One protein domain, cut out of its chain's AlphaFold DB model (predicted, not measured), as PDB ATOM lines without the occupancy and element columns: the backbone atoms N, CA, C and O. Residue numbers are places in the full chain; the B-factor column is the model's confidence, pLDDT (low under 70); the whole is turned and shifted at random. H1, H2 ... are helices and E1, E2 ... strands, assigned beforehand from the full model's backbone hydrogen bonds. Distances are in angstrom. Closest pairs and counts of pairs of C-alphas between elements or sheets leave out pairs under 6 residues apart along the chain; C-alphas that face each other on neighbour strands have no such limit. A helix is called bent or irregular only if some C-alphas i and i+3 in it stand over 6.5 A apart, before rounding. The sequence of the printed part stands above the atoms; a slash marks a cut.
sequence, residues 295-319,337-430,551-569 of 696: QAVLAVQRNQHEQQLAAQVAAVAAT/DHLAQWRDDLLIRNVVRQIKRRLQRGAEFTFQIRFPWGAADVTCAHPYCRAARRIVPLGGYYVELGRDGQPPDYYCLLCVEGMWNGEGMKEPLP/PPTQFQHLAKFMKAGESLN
ATOM      1  N   GLN A 295     150.626 132.575 105.514       53.56
ATOM      2  CA  GLN A 295     150.978 131.516 106.469       53.56
ATOM      3  C   GLN A 295     150.946 130.119 105.835       53.56
ATOM      4  O   GLN A 295     151.802 129.285 106.130       53.56
ATOM      5  N   ALA A 296     149.984 129.862 104.949       57.31
ATOM      6  CA  ALA A 296     149.911 128.619 104.193       57.31
ATOM      7  C   ALA A 296     151.026 128.554 103.135       57.31
ATOM      8  O   ALA A 296     151.635 127.500 102.983       57.31
ATOM      9  N   VAL A 297     151.402 129.681 102.513       68.12
ATOM     10  CA  VAL A 297     152.579 129.747 101.622       68.12
ATOM     11  C   VAL A 297     153.866 129.371 102.369       68.12
ATOM     12  O   VAL A 297     154.639 128.545 101.881       68.12
ATOM     13  N   LEU A 298     154.083 129.900 103.579       60.06
ATOM     14  CA  LEU A 298     155.238 129.521 104.408       60.06
ATOM     15  C   LEU A 298     155.211 128.044 104.814       60.06
ATOM     16  O   LEU A 298     156.250 127.381 104.801       60.06
ATOM     17  N   ALA A 299     154.036 127.504 105.151       58.25
ATOM     18  CA  ALA A 299     153.889 126.089 105.474       58.25
ATOM     19  C   ALA A 299     154.247 125.189 104.278       58.25
ATOM     20  O   ALA A 299     154.967 124.202 104.455       58.25
ATOM     21  N   VAL A 300     153.809 125.555 103.068       65.50
ATOM     22  CA  VAL A 300     154.149 124.856 101.819       65.50
ATOM     23  C   VAL A 300     155.652 124.940 101.543       65.50
ATOM     24  O   VAL A 300     156.290 123.904 101.359       65.50
ATOM     25  N   GLN A 301     156.256 126.132 101.611       69.00
ATOM     26  CA  GLN A 301     157.703 126.310 101.409       69.00
ATOM     27  C   GLN A 301     158.534 125.497 102.406       69.00
ATOM     28  O   GLN A 301     159.521 124.856 102.038       69.00
ATOM     29  N   ARG A 302     158.117 125.469 103.675       66.38
ATOM     30  CA  ARG A 302     158.766 124.655 104.704       66.38
ATOM     31  C   ARG A 302     158.668 123.164 104.391       66.38
ATOM     32  O   ARG A 302     159.664 122.456 104.522       66.38
ATOM     33  N   ASN A 303     157.499 122.692 103.962       68.19
ATOM     34  CA  ASN A 303     157.291 121.291 103.602       68.19
ATOM     35  C   ASN A 303     158.141 120.900 102.377       68.19
ATOM     36  O   ASN A 303     158.798 119.862 102.390       68.19
ATOM     37  N   GLN A 304     158.236 121.773 101.368       72.75
ATOM     38  CA  GLN A 304     159.121 121.584 100.212       72.75
ATOM     39  C   GLN A 304     160.601 121.521 100.622       72.75
ATOM     40  O   GLN A 304     161.331 120.644 100.161       72.75
ATOM     41  N   HIS A 305     161.051 122.397 101.523       73.31
ATOM     42  CA  HIS A 305     162.421 122.363 102.037       73.31
ATOM     43  C   HIS A 305     162.711 121.079 102.843       73.31
ATOM     44  O   HIS A 305     163.755 120.451 102.654       73.31
ATOM     45  N   GLU A 306     161.773 120.634 103.691       68.81
ATOM     46  CA  GLU A 306     161.867 119.352 104.408       68.81
ATOM     47  C   GLU A 306     161.950 118.162 103.426       68.81
ATOM     48  O   GLU A 306     162.778 117.265 103.612       68.81
ATOM     49  N   GLN A 307     161.168 118.173 102.337       74.44
ATOM     50  CA  GLN A 307     161.229 117.154 101.278       74.44
ATOM     51  C   GLN A 307     162.560 117.173 100.517       74.44
ATOM     52  O   GLN A 307     163.124 116.111 100.249       74.44
ATOM     53  N   GLN A 308     163.100 118.353 100.203       76.56
ATOM     54  CA  GLN A 308     164.403 118.487  99.546       76.56
ATOM     55  C   GLN A 308     165.535 117.940 100.422       76.56
ATOM     56  O   GLN A 308     166.385 117.201  99.926       76.56
ATOM     57  N   LEU A 309     165.529 118.242 101.723       73.44
ATOM     58  CA  LEU A 309     166.498 117.683 102.669       73.44
ATOM     59  C   LEU A 309     166.372 116.157 102.770       73.44
ATOM     60  O   LEU A 309     167.383 115.454 102.729       73.44
ATOM     61  N   ALA A 310     165.148 115.627 102.840       71.00
ATOM     62  CA  ALA A 310     164.919 114.183 102.851       71.00
ATOM     63  C   ALA A 310     165.419 113.511 101.559       71.00
ATOM     64  O   ALA A 310     166.071 112.466 101.620       71.00
ATOM     65  N   ALA A 311     165.182 114.132 100.400       76.31
ATOM     66  CA  ALA A 311     165.675 113.659  99.111       76.31
ATOM     67  C   ALA A 311     167.208 113.700  99.028       76.31
ATOM     68  O   ALA A 311     167.811 112.757  98.521       76.31
ATOM     69  N   GLN A 312     167.855 114.734  99.575       78.75
ATOM     70  CA  GLN A 312     169.318 114.806  99.663       78.75
ATOM     71  C   GLN A 312     169.884 113.684 100.539       78.75
ATOM     72  O   GLN A 312     170.819 112.999 100.128       78.75
ATOM     73  N   VAL A 313     169.291 113.436 101.712       74.81
ATOM     74  CA  VAL A 313     169.699 112.329 102.595       74.81
ATOM     75  C   VAL A 313     169.514 110.975 101.898       74.81
ATOM     76  O   VAL A 313     170.406 110.128 101.957       74.81
ATOM     77  N   ALA A 314     168.396 110.776 101.195       75.38
ATOM     78  CA  ALA A 314     168.141 109.560 100.427       75.38
ATOM     79  C   ALA A 314     169.123 109.390  99.254       75.38
ATOM     80  O   ALA A 314     169.606 108.282  99.018       75.38
ATOM     81  N   ALA A 315     169.462 110.473  98.551       82.19
ATOM     82  CA  ALA A 315     170.423 110.458  97.454       82.19
ATOM     83  C   ALA A 315     171.832 110.089  97.939       82.19
ATOM     84  O   ALA A 315     172.465 109.234  97.326       82.19
ATOM     85  N   VAL A 316     172.286 110.662  99.062       78.12
ATOM     86  CA  VAL A 316     173.579 110.324  99.692       78.12
ATOM     87  C   VAL A 316     173.614 108.858 100.136       78.12
ATOM     88  O   VAL A 316     174.612 108.164  99.936       78.12
ATOM     89  N   ALA A 317     172.510 108.352 100.692       74.38
ATOM     90  CA  ALA A 317     172.398 106.938 101.036       74.38
ATOM     91  C   ALA A 317     172.463 106.038  99.785       74.38
ATOM     92  O   ALA A 317     173.168 105.028  99.788       74.38
ATOM     93  N   ALA A 318     171.793 106.419  98.693       80.75
ATOM     94  CA  ALA A 318     171.780 105.655  97.447       80.75
ATOM     95  C   ALA A 318     173.146 105.628  96.736       80.75
ATOM     96  O   ALA A 318     173.546 104.572  96.240       80.75
ATOM     97  N   THR A 319     173.896 106.737  96.713       79.25
ATOM     98  CA  THR A 319     175.264 106.744  96.160       79.25
ATOM     99  C   THR A 319     176.204 105.853  96.965       79.25
ATOM    100  O   THR A 319     176.981 105.115  96.362       79.25
ATOM    101  N   ASP A 337     177.563 115.373 110.499       85.94
ATOM    102  CA  ASP A 337     176.839 115.382 111.785       85.94
ATOM    103  C   ASP A 337     175.523 116.172 111.723       85.94
ATOM    104  O   ASP A 337     174.511 115.790 112.313       85.94
ATOM    105  N   HIS A 338     175.502 117.263 110.953       83.56
ATOM    106  CA  HIS A 338     174.308 118.079 110.777       83.56
ATOM    107  C   HIS A 338     173.160 117.318 110.093       83.56
ATOM    108  O   HIS A 338     172.015 117.489 110.517       83.56
ATOM    109  N   LEU A 339     173.444 116.477 109.088       84.62
ATOM    110  CA  LEU A 339     172.449 115.638 108.406       84.62
ATOM    111  C   LEU A 339     171.958 114.511 109.316       84.62
ATOM    112  O   LEU A 339     170.761 114.225 109.328       84.62
ATOM    113  N   ALA A 340     172.848 113.915 110.115       84.38
ATOM    114  CA  ALA A 340     172.463 112.908 111.102       84.38
ATOM    115  C   ALA A 340     171.476 113.490 112.129       84.38
ATOM    116  O   ALA A 340     170.394 112.942 112.323       84.38
ATOM    117  N   GLN A 341     171.781 114.665 112.685       87.44
ATOM    118  CA  GLN A 341     170.877 115.356 113.610       87.44
ATOM    119  C   GLN A 341     169.538 115.749 112.962       87.44
ATOM    120  O   GLN A 341     168.508 115.730 113.626       87.44
ATOM    121  N   TRP A 342     169.532 116.138 111.681       87.06
ATOM    122  CA  TRP A 342     168.292 116.455 110.954       87.06
ATOM    123  C   TRP A 342     167.420 115.219 110.732       87.06
ATOM    124  O   TRP A 342     166.202 115.284 110.881       87.06
ATOM    125  N   ARG A 343     168.035 114.079 110.411       88.38
ATOM    126  CA  ARG A 343     167.325 112.802 110.311       88.38
ATOM    127  C   ARG A 343     166.683 112.428 111.646       88.38
ATOM    128  O   ARG A 343     165.533 111.991 111.660       88.38
ATOM    129  N   ASP A 344     167.412 112.614 112.742       89.62
ATOM    130  CA  ASP A 344     166.927 112.311 114.087       89.62
ATOM    131  C   ASP A 344     165.765 113.246 114.485       89.62
ATOM    132  O   ASP A 344     164.732 112.763 114.950       89.62
ATOM    133  N   ASP A 345     165.866 114.549 114.192       91.06
ATOM    134  CA  ASP A 345     164.773 115.524 114.361       91.06
ATOM    135  C   ASP A 345     163.510 115.115 113.583       91.06
ATOM    136  O   ASP A 345     162.420 115.031 114.155       91.06
ATOM    137  N   LEU A 346     163.646 114.788 112.293       90.00
ATOM    138  CA  LEU A 346     162.523 114.350 111.457       90.00
ATOM    139  C   LEU A 346     161.873 113.070 111.990       90.00
ATOM    140  O   LEU A 346     160.645 112.945 111.968       90.00
ATOM    141  N   LEU A 347     162.674 112.125 112.487       91.12
ATOM    142  CA  LEU A 347     162.176 110.890 113.081       91.12
ATOM    143  C   LEU A 347     161.349 111.182 114.340       91.12
ATOM    144  O   LEU A 347     160.220 110.702 114.448       91.12
ATOM    145  N   ILE A 348     161.868 112.010 115.252       92.94
ATOM    146  CA  ILE A 348     161.175 112.388 116.493       92.94
ATOM    147  C   ILE A 348     159.880 113.150 116.169       92.94
ATOM    148  O   ILE A 348     158.812 112.815 116.690       92.94
ATOM    149  N   ARG A 349     159.924 114.113 115.239       92.69
ATOM    150  CA  ARG A 349     158.731 114.838 114.763       92.69
ATOM    151  C   ARG A 349     157.690 113.892 114.170       92.69
ATOM    152  O   ARG A 349     156.499 114.058 114.432       92.69
ATOM    153  N   ASN A 350     158.112 112.895 113.394       91.88
ATOM    154  CA  ASN A 350     157.206 111.903 112.822       91.88
ATOM    155  C   ASN A 350     156.558 111.021 113.893       91.88
ATOM    156  O   ASN A 350     155.348 110.805 113.820       91.88
ATOM    157  N   VAL A 351     157.307 110.593 114.913       92.38
ATOM    158  CA  VAL A 351     156.752 109.861 116.063       92.38
ATOM    159  C   VAL A 351     155.705 110.715 116.782       92.38
ATOM    160  O   VAL A 351     154.571 110.273 116.965       92.38
ATOM    161  N   VAL A 352     156.011 111.977 117.097       93.75
ATOM    162  CA  VAL A 352     155.048 112.878 117.753       93.75
ATOM    163  C   VAL A 352     153.809 113.119 116.887       93.75
ATOM    164  O   VAL A 352     152.691 113.090 117.404       93.75
ATOM    165  N   ARG A 353     153.963 113.307 115.568       93.19
ATOM    166  CA  ARG A 353     152.828 113.418 114.630       93.19
ATOM    167  C   ARG A 353     151.965 112.155 114.653       93.19
ATOM    168  O   ARG A 353     150.742 112.269 114.683       93.19
ATOM    169  N   GLN A 354     152.572 110.968 114.647       91.19
ATOM    170  CA  GLN A 354     151.840 109.700 114.707       91.19
ATOM    171  C   GLN A 354     151.073 109.553 116.019       91.19
ATOM    172  O   GLN A 354     149.880 109.253 115.984       91.19
ATOM    173  N   ILE A 355     151.712 109.838 117.155       93.25
ATOM    174  CA  ILE A 355     151.051 109.813 118.461       93.25
ATOM    175  C   ILE A 355     149.871 110.794 118.469       93.25
ATOM    176  O   ILE A 355     148.752 110.389 118.775       93.25
ATOM    177  N   LYS A 356     150.073 112.051 118.047       93.12
ATOM    178  CA  LYS A 356     148.997 113.058 117.962       93.12
ATOM    179  C   LYS A 356     147.821 112.576 117.106       93.12
ATOM    180  O   LYS A 356     146.682 112.681 117.548       93.12
ATOM    181  N   ARG A 357     148.081 111.993 115.928       92.31
ATOM    182  CA  ARG A 357     147.030 111.418 115.064       92.31
ATOM    183  C   ARG A 357     146.288 110.268 115.745       92.31
ATOM    184  O   ARG A 357     145.077 110.158 115.583       92.31
ATOM    185  N   ARG A 358     146.985 109.403 116.490       91.75
ATOM    186  CA  ARG A 358     146.344 108.311 117.239       91.75
ATOM    187  C   ARG A 358     145.434 108.868 118.333       91.75
ATOM    188  O   ARG A 358     144.276 108.467 118.386       91.75
ATOM    189  N   LEU A 359     145.908 109.837 119.117       91.81
ATOM    190  CA  LEU A 359     145.102 110.499 120.152       91.81
ATOM    191  C   LEU A 359     143.862 111.191 119.562       91.81
ATOM    192  O   LEU A 359     142.764 111.059 120.091       91.81
ATOM    193  N   GLN A 360     144.004 111.861 118.414       91.06
ATOM    194  CA  GLN A 360     142.878 112.475 117.694       91.06
ATOM    195  C   GLN A 360     141.835 111.454 117.210       91.06
ATOM    196  O   GLN A 360     140.663 111.792 117.093       91.06
ATOM    197  N   ARG A 361     142.237 110.204 116.953       90.69
ATOM    198  CA  ARG A 361     141.343 109.093 116.568       90.69
ATOM    199  C   ARG A 361     140.719 108.366 117.767       90.69
ATOM    200  O   ARG A 361     140.178 107.272 117.591       90.69
ATOM    201  N   GLY A 362     140.837 108.939 118.965       90.69
ATOM    202  CA  GLY A 362     140.316 108.374 120.207       90.69
ATOM    203  C   GLY A 362     141.229 107.342 120.866       90.69
ATOM    204  O   GLY A 362     140.770 106.626 121.744       90.69
ATOM    205  N   ALA A 363     142.500 107.227 120.454       92.31
ATOM    206  CA  ALA A 363     143.458 106.460 121.247       92.31
ATOM    207  C   ALA A 363     143.719 107.170 122.577       92.31
ATOM    208  O   ALA A 363     143.706 108.401 122.656       92.31
ATOM    209  N   GLU A 364     144.023 106.386 123.599       91.69
ATOM    210  CA  GLU A 364     144.283 106.892 124.939       91.69
ATOM    211  C   GLU A 364     145.652 106.435 125.413       91.69
ATOM    212  O   GLU A 364     146.169 105.385 125.020       91.69
ATOM    213  N   PHE A 365     146.246 107.259 126.263       93.06
ATOM    214  CA  PHE A 365     147.485 106.942 126.934       93.06
ATOM    215  C   PHE A 365     147.183 106.279 128.268       93.06
ATOM    216  O   PHE A 365     146.663 106.926 129.173       93.06
ATOM    217  N   THR A 366     147.551 105.014 128.424       94.50
ATOM    218  CA  THR A 366     147.402 104.318 129.705       94.50
ATOM    219  C   THR A 366     148.726 104.349 130.451       94.50
ATOM    220  O   THR A 366     149.721 103.786 129.995       94.50
ATOM    221  N   PHE A 367     148.761 105.039 131.587       93.69
ATOM    222  CA  PHE A 367     149.964 105.207 132.395       93.69
ATOM    223  C   PHE A 367     150.194 103.981 133.274       93.69
ATOM    224  O   PHE A 367     149.351 103.642 134.103       93.69
ATOM    225  N   GLN A 368     151.328 103.312 133.104       93.50
ATOM    226  CA  GLN A 368     151.638 102.057 133.779       93.50
ATOM    227  C   GLN A 368     153.019 102.095 134.437       93.50
ATOM    228  O   GLN A 368     153.894 102.876 134.060       93.50
ATOM    229  N   ILE A 369     153.222 101.223 135.422       92.75
ATOM    230  CA  ILE A 369     154.509 101.006 136.084       92.75
ATOM    231  C   ILE A 369     154.979  99.585 135.792       92.75
ATOM    232  O   ILE A 369     154.214  98.620 135.874       92.75
ATOM    233  N   ARG A 370     156.254  99.436 135.427       91.56
ATOM    234  CA  ARG A 370     156.816  98.118 135.132       91.56
ATOM    235  C   ARG A 370     157.165  97.382 136.425       91.56
ATOM    236  O   ARG A 370     158.132  97.738 137.096       91.56
ATOM    237  N   PHE A 371     156.463  96.295 136.731       88.25
ATOM    238  CA  PHE A 371     156.777  95.448 137.885       88.25
ATOM    239  C   PHE A 371     157.724  94.282 137.565       88.25
ATOM    240  O   PHE A 371     157.768  93.812 136.432       88.25
ATOM    241  N   PRO A 372     158.449  93.753 138.571       83.88
ATOM    242  CA  PRO A 372     159.323  92.586 138.409       83.88
ATOM    243  C   PRO A 372     158.571  91.273 138.152       83.88
ATOM    244  O   PRO A 372     159.147  90.339 137.602       83.88
ATOM    245  N   TRP A 373     157.306  91.182 138.561       79.94
ATOM    246  CA  TRP A 373     156.500  89.959 138.498       79.94
ATOM    247  C   TRP A 373     155.552  89.896 137.290       79.94
ATOM    248  O   TRP A 373     154.835  88.910 137.140       79.94
ATOM    249  N   GLY A 374     155.536  90.923 136.433       66.75
ATOM    250  CA  GLY A 374     154.591  91.043 135.326       66.75
ATOM    251  C   GLY A 374     155.263  91.437 134.013       66.75
ATOM    252  O   GLY A 374     155.962  92.442 133.949       66.75
ATOM    253  N   ALA A 375     154.966  90.655 132.975       61.22
ATOM    254  CA  ALA A 375     155.246  90.901 131.563       61.22
ATOM    255  C   ALA A 375     156.713  90.849 131.091       61.22
ATOM    256  O   ALA A 375     157.680  91.100 131.810       61.22
ATOM    257  N   ALA A 376     156.837  90.477 129.813       82.44
ATOM    258  CA  ALA A 376     158.063  90.518 129.032       82.44
ATOM    259  C   ALA A 376     158.710  91.914 129.068       82.44
ATOM    260  O   ALA A 376     158.084  92.901 129.452       82.44
ATOM    261  N   ASP A 377     159.975  92.002 128.659       92.94
ATOM    262  CA  ASP A 377     160.684  93.276 128.561       92.94
ATOM    263  C   ASP A 377     159.883  94.310 127.750       92.94
ATOM    264  O   ASP A 377     159.758  94.212 126.528       92.94
ATOM    265  N   VAL A 378     159.353  95.326 128.445       94.44
ATOM    266  CA  VAL A 378     158.656  96.453 127.820       94.44
ATOM    267  C   VAL A 378     159.697  97.299 127.104       94.44
ATOM    268  O   VAL A 378     160.509  97.985 127.732       94.44
ATOM    269  N   THR A 379     159.697  97.214 125.779       96.62
ATOM    270  CA  THR A 379     160.627  97.960 124.932       96.62
ATOM    271  C   THR A 379     159.981  99.271 124.514       96.62
ATOM    272  O   THR A 379     158.930  99.286 123.882       96.62
ATOM    273  N   CYS A 380     160.628 100.376 124.859       97.12
ATOM    274  CA  CYS A 380     160.240 101.707 124.443       97.12
ATOM    275  C   CYS A 380     160.355 101.841 122.917       97.12
ATOM    276  O   CYS A 380     161.429 101.636 122.343       97.12
ATOM    277  N   ALA A 381     159.261 102.249 122.279       96.00
ATOM    278  CA  ALA A 381     159.168 102.525 120.851       96.00
ATOM    279  C   ALA A 381     159.974 103.768 120.435       96.00
ATOM    280  O   ALA A 381     160.262 103.947 119.252       96.00
ATOM    281  N   HIS A 382     160.401 104.611 121.388       95.12
ATOM    282  CA  HIS A 382     161.259 105.748 121.082       95.12
ATOM    283  C   HIS A 382     162.629 105.269 120.553       95.12
ATOM    284  O   HIS A 382     163.374 104.597 121.280       95.12
ATOM    285  N   PRO A 383     163.013 105.647 119.322       91.81
ATOM    286  CA  PRO A 383     164.205 105.124 118.650       91.81
ATOM    287  C   PRO A 383     165.500 105.453 119.400       91.81
ATOM    288  O   PRO A 383     166.399 104.617 119.452       91.81
ATOM    289  N   TYR A 384     165.550 106.613 120.058       93.12
ATOM    290  CA  TYR A 384     166.698 107.087 120.843       93.12
ATOM    291  C   TYR A 384     166.472 106.995 122.358       93.12
ATOM    292  O   TYR A 384     166.980 107.816 123.118       93.12
ATOM    293  N   CYS A 385     165.637 106.059 122.825       95.69
ATOM    294  CA  CYS A 385     165.431 105.883 124.264       95.69
ATOM    295  C   CYS A 385     166.772 105.601 124.967       95.69
ATOM    296  O   CYS A 385     167.489 104.675 124.591       95.69
ATOM    297  N   ARG A 386     167.088 106.382 126.011       94.00
ATOM    298  CA  ARG A 386     168.332 106.249 126.795       94.00
ATOM    299  C   ARG A 386     168.378 104.992 127.669       94.00
ATOM    300  O   ARG A 386     169.436 104.653 128.190       94.00
ATOM    301  N   ALA A 387     167.247 104.313 127.859       92.94
ATOM    302  CA  ALA A 387     167.207 103.085 128.636       92.94
ATOM    303  C   ALA A 387     168.025 101.979 127.948       92.94
ATOM    304  O   ALA A 387     168.080 101.894 126.719       92.94
ATOM    305  N   ALA A 388     168.660 101.109 128.736       92.81
ATOM    306  CA  ALA A 388     169.491 100.035 128.203       92.81
ATOM    307  C   ALA A 388     168.667  99.137 127.267       92.81
ATOM    308  O   ALA A 388     167.638  98.594 127.661       92.81
ATOM    309  N   ARG A 389     169.107  99.003 126.006       92.75
ATOM    310  CA  ARG A 389     168.378  98.277 124.941       92.75
ATOM    311  C   ARG A 389     166.953  98.795 124.697       92.75
ATOM    312  O   ARG A 389     166.136  98.071 124.139       92.75
ATOM    313  N   ARG A 390     166.663 100.041 125.092       95.44
ATOM    314  CA  ARG A 390     165.325 100.653 125.098       95.44
ATOM    315  C   ARG A 390     164.332  99.944 126.022       95.44
ATOM    316  O   ARG A 390     163.140 100.200 125.937       95.44
ATOM    317  N   ILE A 391     164.796  99.076 126.914       95.62
ATOM    318  CA  ILE A 391     163.939  98.352 127.848       95.62
ATOM    319  C   ILE A 391     163.659  99.263 129.043       95.62
ATOM    320  O   ILE A 391     164.590  99.724 129.704       95.62
ATOM    321  N   VAL A 392     162.385  99.523 129.332       95.06
ATOM    322  CA  VAL A 392     161.976 100.328 130.493       95.06
ATOM    323  C   VAL A 392     162.444  99.616 131.767       95.06
ATOM    324  O   VAL A 392     162.150  98.433 131.913       95.06
ATOM    325  N   PRO A 393     163.189 100.256 132.683       93.81
ATOM    326  CA  PRO A 393     163.680  99.585 133.887       93.81
ATOM    327  C   PRO A 393     162.528  99.143 134.803       93.81
ATOM    328  O   PRO A 393     161.421  99.673 134.732       93.81
ATOM    329  N   LEU A 394     162.790  98.173 135.680       93.38
ATOM    330  CA  LEU A 394     161.844  97.784 136.731       93.38
ATOM    331  C   LEU A 394     161.573  98.970 137.669       93.38
ATOM    332  O   LEU A 394     162.498  99.701 138.019       93.38
ATOM    333  N   GLY A 395     160.310  99.170 138.039       92.25
ATOM    334  CA  GLY A 395     159.822 100.367 138.734       92.25
ATOM    335  C   GLY A 395     159.727 101.610 137.840       92.25
ATOM    336  O   GLY A 395     159.296 102.661 138.299       92.25
ATOM    337  N   GLY A 396     160.128 101.515 136.570       94.12
ATOM    338  CA  GLY A 396     160.015 102.603 135.611       94.12
ATOM    339  C   GLY A 396     158.580 102.777 135.126       94.12
ATOM    340  O   GLY A 396     157.901 101.800 134.794       94.12
ATOM    341  N   TYR A 397     158.149 104.031 135.036       95.19
ATOM    342  CA  TYR A 397     156.872 104.403 134.439       95.19
ATOM    343  C   TYR A 397     156.957 104.415 132.913       95.19
ATOM    344  O   TYR A 397     157.927 104.905 132.314       95.19
ATOM    345  N   TYR A 398     155.913 103.907 132.280       96.00
ATOM    346  CA  TYR A 398     155.724 103.958 130.841       96.00
ATOM    347  C   TYR A 398     154.276 104.271 130.508       96.00
ATOM    348  O   TYR A 398     153.377 104.194 131.341       96.00
ATOM    349  N   VAL A 399     154.064 104.652 129.262       95.69
ATOM    350  CA  VAL A 399     152.757 104.947 128.718       95.69
ATOM    351  C   VAL A 399     152.487 103.958 127.603       95.69
ATOM    352  O   VAL A 399     153.295 103.801 126.684       95.69
ATOM    353  N   GLU A 400     151.357 103.280 127.704       95.69
ATOM    354  CA  GLU A 400     150.831 102.433 126.652       95.69
ATOM    355  C   GLU A 400     149.937 103.270 125.736       95.69
ATOM    356  O   GLU A 400     148.967 103.882 126.189       95.69
ATOM    357  N   LEU A 401     150.273 103.310 124.449       95.38
ATOM    358  CA  LEU A 401     149.451 103.906 123.405       95.38
ATOM    359  C   LEU A 401     148.765 102.781 122.626       95.38
ATOM    360  O   LEU A 401     149.294 102.252 121.641       95.38
ATOM    361  N   GLY A 402     147.582 102.407 123.101       88.12
ATOM    362  CA  GLY A 402     146.742 101.360 122.528       88.12
ATOM    363  C   GLY A 402     145.592 101.925 121.695       88.12
ATOM    364  O   GLY A 402     145.156 103.059 121.878       88.12
ATOM    365  N   ARG A 403     145.113 101.131 120.740       78.56
ATOM    366  CA  ARG A 403     143.772 101.259 120.153       78.56
ATOM    367  C   ARG A 403     143.208  99.851 120.043       78.56
ATOM    368  O   ARG A 403     143.982  98.925 119.794       78.56
ATOM    369  N   ASP A 404     141.897  99.704 120.175       74.62
ATOM    370  CA  ASP A 404     141.231  98.411 120.043       74.62
ATOM    371  C   ASP A 404     141.665  97.696 118.751       74.62
ATOM    372  O   ASP A 404     141.538  98.224 117.643       74.62
ATOM    373  N   GLY A 405     142.258  96.508 118.909       82.94
ATOM    374  CA  GLY A 405     142.686  95.638 117.809       82.94
ATOM    375  C   GLY A 405     144.099  95.857 117.248       82.94
ATOM    376  O   GLY A 405     144.514  95.072 116.395       82.94
ATOM    377  N   GLN A 406     144.866  96.856 117.704       85.38
ATOM    378  CA  GLN A 406     146.280  97.017 117.323       85.38
ATOM    379  C   GLN A 406     147.218  96.708 118.493       85.38
ATOM    380  O   GLN A 406     146.876  97.012 119.636       85.38
ATOM    381  N   PRO A 407     148.413  96.136 118.233       89.50
ATOM    382  CA  PRO A 407     149.411  95.993 119.279       89.50
ATOM    383  C   PRO A 407     149.751  97.387 119.826       89.50
ATOM    384  O   PRO A 407     149.966  98.317 119.040       89.50
ATOM    385  N   PRO A 408     149.755  97.564 121.153       93.69
ATOM    386  CA  PRO A 408     150.059  98.853 121.738       93.69
ATOM    387  C   PRO A 408     151.528  99.223 121.524       93.69
ATOM    388  O   PRO A 408     152.419  98.371 121.578       93.69
ATOM    389  N   ASP A 409     151.774 100.517 121.332       95.38
ATOM    390  CA  ASP A 409     153.127 101.061 121.379       95.38
ATOM    391  C   ASP A 409     153.433 101.475 122.817       95.38
ATOM    392  O   ASP A 409     152.655 102.200 123.440       95.38
ATOM    393  N   TYR A 410     154.583 101.064 123.340       96.19
ATOM    394  CA  TYR A 410     155.010 101.444 124.683       96.19
ATOM    395  C   TYR A 410     156.039 102.559 124.608       96.19
ATOM    396  O   TYR A 410     157.038 102.443 123.900       96.19
ATOM    397  N   TYR A 411     155.855 103.622 125.380       96.81
ATOM    398  CA  TYR A 411     156.824 104.708 125.480       96.81
ATOM    399  C   TYR A 411     157.228 104.916 126.932       96.81
ATOM    400  O   TYR A 411     156.384 105.012 127.813       96.81
ATOM    401  N   CYS A 412     158.528 105.018 127.200       96.69
ATOM    402  CA  CYS A 412     159.003 105.401 128.524       96.69
ATOM    403  C   CYS A 412     158.483 106.805 128.870       96.69
ATOM    404  O   CYS A 412     158.471 107.666 127.988       96.69
ATOM    405  N   LEU A 413     158.084 107.059 130.121       95.00
ATOM    406  CA  LEU A 413     157.491 108.352 130.487       95.00
ATOM    407  C   LEU A 413     158.417 109.531 130.145       95.00
ATOM    408  O   LEU A 413     157.999 110.468 129.475       95.00
ATOM    409  N   LEU A 414     159.701 109.409 130.493       94.94
ATOM    410  CA  LEU A 414     160.736 110.403 130.183       94.94
ATOM    411  C   LEU A 414     160.857 110.681 128.677       94.94
ATOM    412  O   LEU A 414     161.143 111.798 128.266       94.94
ATOM    413  N   CYS A 415     160.644 109.663 127.842       96.31
ATOM    414  CA  CYS A 415     160.720 109.779 126.393       96.31
ATOM    415  C   CYS A 415     159.534 110.582 125.856       96.31
ATOM    416  O   CYS A 415     159.712 111.425 124.985       96.31
ATOM    417  N   VAL A 416     158.324 110.315 126.365       95.00
ATOM    418  CA  VAL A 416     157.120 111.074 125.989       95.00
ATOM    419  C   VAL A 416     157.260 112.526 126.422       95.00
ATOM    420  O   VAL A 416     157.008 113.425 125.626       95.00
ATOM    421  N   GLU A 417     157.712 112.750 127.651       93.50
ATOM    422  CA  GLU A 417     157.908 114.084 128.209       93.50
ATOM    423  C   GLU A 417     158.972 114.873 127.429       93.50
ATOM    424  O   GLU A 417     158.704 115.988 126.983       93.50
ATOM    425  N   GLY A 418     160.128 114.260 127.154       93.56
ATOM    426  CA  GLY A 418     161.177 114.846 126.317       93.56
ATOM    427  C   GLY A 418     160.672 115.192 124.917       93.56
ATOM    428  O   GLY A 418     160.820 116.329 124.477       93.56
ATOM    429  N   MET A 419     159.983 114.264 124.242       94.12
ATOM    430  CA  MET A 419     159.396 114.513 122.919       94.12
ATOM    431  C   MET A 419     158.400 115.678 122.913       94.12
ATOM    432  O   MET A 419     158.398 116.474 121.975       94.12
ATOM    433  N   TRP A 420     157.547 115.779 123.935       92.50
ATOM    434  CA  TRP A 420     156.581 116.874 124.039       92.50
ATOM    435  C   TRP A 420     157.240 118.204 124.374       92.50
ATOM    436  O   TRP A 420     156.769 119.236 123.920       92.50
ATOM    437  N   ASN A 421     158.355 118.187 125.094       89.56
ATOM    438  CA  ASN A 421     159.152 119.381 125.361       89.56
ATOM    439  C   ASN A 421     160.111 119.734 124.207       89.56
ATOM    440  O   ASN A 421     160.876 120.689 124.321       89.56
ATOM    441  N   GLY A 422     160.078 118.986 123.097       90.50
ATOM    442  CA  GLY A 422     160.947 119.206 121.941       90.50
ATOM    443  C   GLY A 422     162.394 118.744 122.140       90.50
ATOM    444  O   GLY A 422     163.265 119.133 121.365       90.50
ATOM    445  N   GLU A 423     162.687 117.915 123.146       91.38
ATOM    446  CA  GLU A 423     164.022 117.341 123.340       91.38
ATOM    447  C   GLU A 423     164.423 116.504 122.116       91.38
ATOM    448  O   GLU A 423     163.692 115.624 121.661       91.38
ATOM    449  N   GLY A 424     165.604 116.793 121.569       86.81
ATOM    450  CA  GLY A 424     166.105 116.147 120.355       86.81
ATOM    451  C   GLY A 424     165.488 116.675 119.058       86.81
ATOM    452  O   GLY A 424     165.958 116.295 117.986       86.81
ATOM    453  N   MET A 425     164.499 117.572 119.127       91.69
ATOM    454  CA  MET A 425     164.038 118.310 117.958       91.69
ATOM    455  C   MET A 425     164.910 119.549 117.751       91.69
ATOM    456  O   MET A 425     165.248 120.259 118.700       91.69
ATOM    457  N   LYS A 426     165.268 119.838 116.501       88.06
ATOM    458  CA  LYS A 426     165.869 121.130 116.158       88.06
ATOM    459  C   LYS A 426     164.792 122.196 116.251       88.06
ATOM    460  O   LYS A 426     163.646 121.954 115.862       88.06
ATOM    461  N   GLU A 427     165.160 123.372 116.750       84.25
ATOM    462  CA  GLU A 427     164.288 124.540 116.687       84.25
ATOM    463  C   GLU A 427     163.804 124.705 115.236       84.25
ATOM    464  O   GLU A 427     164.587 124.448 114.309       84.25
ATOM    465  N   PRO A 428     162.513 125.024 115.002       75.62
ATOM    466  CA  PRO A 428     162.061 125.378 113.667       75.62
ATOM    467  C   PRO A 428     163.071 126.347 113.061       75.62
ATOM    468  O   PRO A 428     163.451 127.308 113.728       75.62
ATOM    469  N   LEU A 429     163.529 126.078 111.833       66.12
ATOM    470  CA  LEU A 429     164.316 127.070 111.107       66.12
ATOM    471  C   LEU A 429     163.560 128.398 111.226       66.12
ATOM    472  O   LEU A 429     162.341 128.375 111.010       66.12
ATOM    473  N   PRO A 430     164.230 129.489 111.645       67.44
ATOM    474  CA  PRO A 430     163.571 130.778 111.753       67.44
ATOM    475  C   PRO A 430     162.858 131.016 110.432       67.44
ATOM    476  O   PRO A 430     163.451 130.742 109.380       67.44
ATOM    477  N   PRO A 551     154.041 129.344 131.664       63.81
ATOM    478  CA  PRO A 551     153.155 128.756 130.673       63.81
ATOM    479  C   PRO A 551     153.069 127.243 130.909       63.81
ATOM    480  O   PRO A 551     154.046 126.641 131.375       63.81
ATOM    481  N   PRO A 552     151.916 126.626 130.604       71.62
ATOM    482  CA  PRO A 552     151.736 125.211 130.854       71.62
ATOM    483  C   PRO A 552     152.798 124.453 130.065       71.62
ATOM    484  O   PRO A 552     153.119 124.806 128.922       71.62
ATOM    485  N   THR A 553     153.378 123.419 130.668       79.75
ATOM    486  CA  THR A 553     154.325 122.598 129.913       79.75
ATOM    487  C   THR A 553     153.564 121.929 128.773       79.75
ATOM    488  O   THR A 553     152.397 121.558 128.918       79.75
ATOM    489  N   GLN A 554     154.206 121.744 127.617       81.50
ATOM    490  CA  GLN A 554     153.542 121.088 126.484       81.50
ATOM    491  C   GLN A 554     153.003 119.704 126.880       81.50
ATOM    492  O   GLN A 554     151.954 119.279 126.395       81.50
ATOM    493  N   PHE A 555     153.683 119.034 127.813       83.56
ATOM    494  CA  PHE A 555     153.269 117.762 128.387       83.56
ATOM    495  C   PHE A 555     151.921 117.826 129.129       83.56
ATOM    496  O   PHE A 555     151.134 116.889 129.013       83.56
ATOM    497  N   GLN A 556     151.579 118.926 129.811       87.19
ATOM    498  CA  GLN A 556     150.281 119.060 130.494       87.19
ATOM    499  C   GLN A 556     149.099 118.943 129.528       87.19
ATOM    500  O   GLN A 556     148.053 118.409 129.898       87.19
ATOM    501  N   HIS A 557     149.260 119.342 128.258       87.00
ATOM    502  CA  HIS A 557     148.211 119.176 127.245       87.00
ATOM    503  C   HIS A 557     147.870 117.709 126.952       87.00
ATOM    504  O   HIS A 557     146.819 117.435 126.361       87.00
ATOM    505  N   LEU A 558     148.723 116.765 127.367       90.06
ATOM    506  CA  LEU A 558     148.433 115.338 127.291       90.06
ATOM    507  C   LEU A 558     147.522 114.841 128.405       90.06
ATOM    508  O   LEU A 558     146.869 113.822 128.193       90.06
ATOM    509  N   ALA A 559     147.419 115.542 129.537       90.00
ATOM    510  CA  ALA A 559     146.684 115.071 130.712       90.00
ATOM    511  C   ALA A 559     145.245 114.636 130.375       90.00
ATOM    512  O   ALA A 559     144.775 113.598 130.841       90.00
ATOM    513  N   LYS A 560     144.568 115.360 129.473       90.56
ATOM    514  CA  LYS A 560     143.207 115.031 129.013       90.56
ATOM    515  C   LYS A 560     143.082 113.688 128.281       90.56
ATOM    516  O   LYS A 560     141.995 113.129 128.240       90.56
ATOM    517  N   PHE A 561     144.173 113.182 127.710       91.69
ATOM    518  CA  PHE A 561     144.226 111.915 126.977       91.69
ATOM    519  C   PHE A 561     144.808 110.765 127.802       91.69
ATOM    520  O   PHE A 561     144.897 109.643 127.303       91.69
ATOM    521  N   MET A 562     145.255 111.036 129.031       93.12
ATOM    522  CA  MET A 562     145.884 110.033 129.876       93.12
ATOM    523  C   MET A 562     144.865 109.402 130.829       93.12
ATOM    524  O   MET A 562     143.991 110.078 131.381       93.12
ATOM    525  N   LYS A 563     145.002 108.099 131.047       95.12
ATOM    526  CA  LYS A 563     144.257 107.306 132.024       95.12
ATOM    527  C   LYS A 563     145.226 106.546 132.917       95.12
ATOM    528  O   LYS A 563     146.282 106.104 132.461       95.12
ATOM    529  N   ALA A 564     144.855 106.386 134.181       95.12
ATOM    530  CA  ALA A 564     145.594 105.545 135.102       95.12
ATOM    531  C   ALA A 564     145.489 104.077 134.666       95.12
ATOM    532  O   ALA A 564     144.392 103.561 134.457       95.12
ATOM    533  N   GLY A 565     146.626 103.406 134.518       93.69
ATOM    534  CA  GLY A 565     146.675 101.983 134.217       93.69
ATOM    535  C   GLY A 565     146.426 101.113 135.441       93.69
ATOM    536  O   GLY A 565     146.591 101.531 136.590       93.69
ATOM    537  N   GLU A 566     146.067  99.858 135.185       92.94
ATOM    538  CA  GLU A 566     145.749  98.881 136.232       92.94
ATOM    539  C   GLU A 566     146.938  98.583 137.147       92.94
ATOM    540  O   GLU A 566     146.745  98.301 138.328       92.94
ATOM    541  N   SER A 567     148.160  98.699 136.617       91.56
ATOM    542  CA  SER A 567     149.400  98.471 137.358       91.56
ATOM    543  C   SER A 567     149.641  99.495 138.471       91.56
ATOM    544  O   SER A 567     150.425  99.235 139.371       91.56
ATOM    545  N   LEU A 568     149.037 100.679 138.417       93.19
ATOM    546  CA  LEU A 568     149.266 101.672 139.463       93.19
ATOM    547  C   LEU A 568     148.580 101.242 140.763       93.19
ATOM    548  O   LEU A 568     147.438 100.763 140.745       93.19
ATOM    549  N   ASN A 569     149.261 101.429 141.890       93.88
ATOM    550  CA  ASN A 569     148.624 101.276 143.196       93.88
ATOM    551  C   ASN A 569     147.635 102.435 143.460       93.88
ATOM    552  O   ASN A 569     147.588 103.405 142.706       93.88
TER     553      ASN A 569
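AT A GLANCE: This is residues 295 to 319, 337 to 430 and 551 to 569 of the 696 residues of an uncharacterized protein of Neohortaea acidophila (UniProt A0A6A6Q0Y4). A small, strongly twisted sheet of four strands sits at one end, and the long helix H2 runs from it like an arm towards H1, a second long helix at the far end whose residues 295 to 301 and 314 to 319 stick out free. The short helices H3 and H4 meet near the sheet, and a long loop, residues 370 to 396, joins E1 to E2. The printed part has 138 residues with four named helices and four named strands, in the order H1 H2 E1 E2 E3 H3 H4 E4. The sheet's order is E3 E2 E1 E4, mixed, and the class is mixed, helices and strands. The whole is only just compact, close to loose, with a radius of gyration of the C-alphas of 17.2 A and spans of 49 by 35 by 33 A.

IN THESE COORDINATES: E1, residues 364 to 369, is 16.2 A long and begins with C-alpha 364 at (144.283, 106.892, 124.939). E2 is residues 397 to 403, 19.6 A; E3 is residues 406 to 412, 18.9 A; E4 is residues 562 to 564, 6.9 A. H2, residues 337 to 360, is 34.6 A long. H1, residues 295 to 319, is 36.2 A long, from C-alpha 295 at (150.978, 131.516, 106.469) to C-alpha 319 at (175.264, 106.744, 96.160). H3 is residues 413 to 420, 10.7 A, and H4 is residues 554 to 561, 13.1 A; H4 is irregular, only just, with C-alphas 557 and 560 6.7 A apart.

HOW THE PARTS SIT: E1, E2 and E3 form a meander, each strand the antiparallel neighbour of the one before; E1 and E2 are a hairpin, as are E2 and E3. N 368 and O 398 are 2.8 A apart, and N 401 and O 409 are 2.8 A apart, both within hydrogen-bond range. E4 is parallel to E1, with N 367 and O 563 within hydrogen-bond range at 2.8 A. H3 is on the sheet, over E3 at a height over the sheet of 7.8 A, and stands up from it at 47 degrees. H2 only grazes the sheet with residues 355 to 359, and H4 only grazes it with residues 558 to 561. H3 and H4 only just touch, with 3 pairs of C-alphas within 8 A, the closest those of Trp 420 and Phe 555, 5.5 A. H2, with residues 348 to 352 alone, only just touches H3, also with 3 pairs, the closest C-alphas being those of Val 352 and Met 419, 6.9 A; they are about perpendicular at 79 degrees. H1 and H2 are close but not clearly touching, at a steep tilt of 55 degrees, opposite ways; the closest C-alphas are those of Val 313 and Leu 339, 7.2 A. H1 is apart from E1, E2, E3, E4, H3 and H4. Every O i to N i+4 pair is within hydrogen-bond range in H1, H2 and H3; in H4 it is 0 of 4, beside 4 of 5 O i to N i+3 pairs.

THE WHOLE: The C-alphas farthest apart, those of Val 297 and Trp 373, are 54.4 A apart. Residues 320 to 336 and 431 to 550 are not printed; the gaps are 17.9 A from C-alpha 319 to C-alpha 337 and 21.7 A from C-alpha 430 to C-alpha 551. The link E1 to E2 is long. The mean pLDDT of the printed part is 86.4, with residues 295 to 303, 306, 374 to 375, 429 to 430 and 551 under 70.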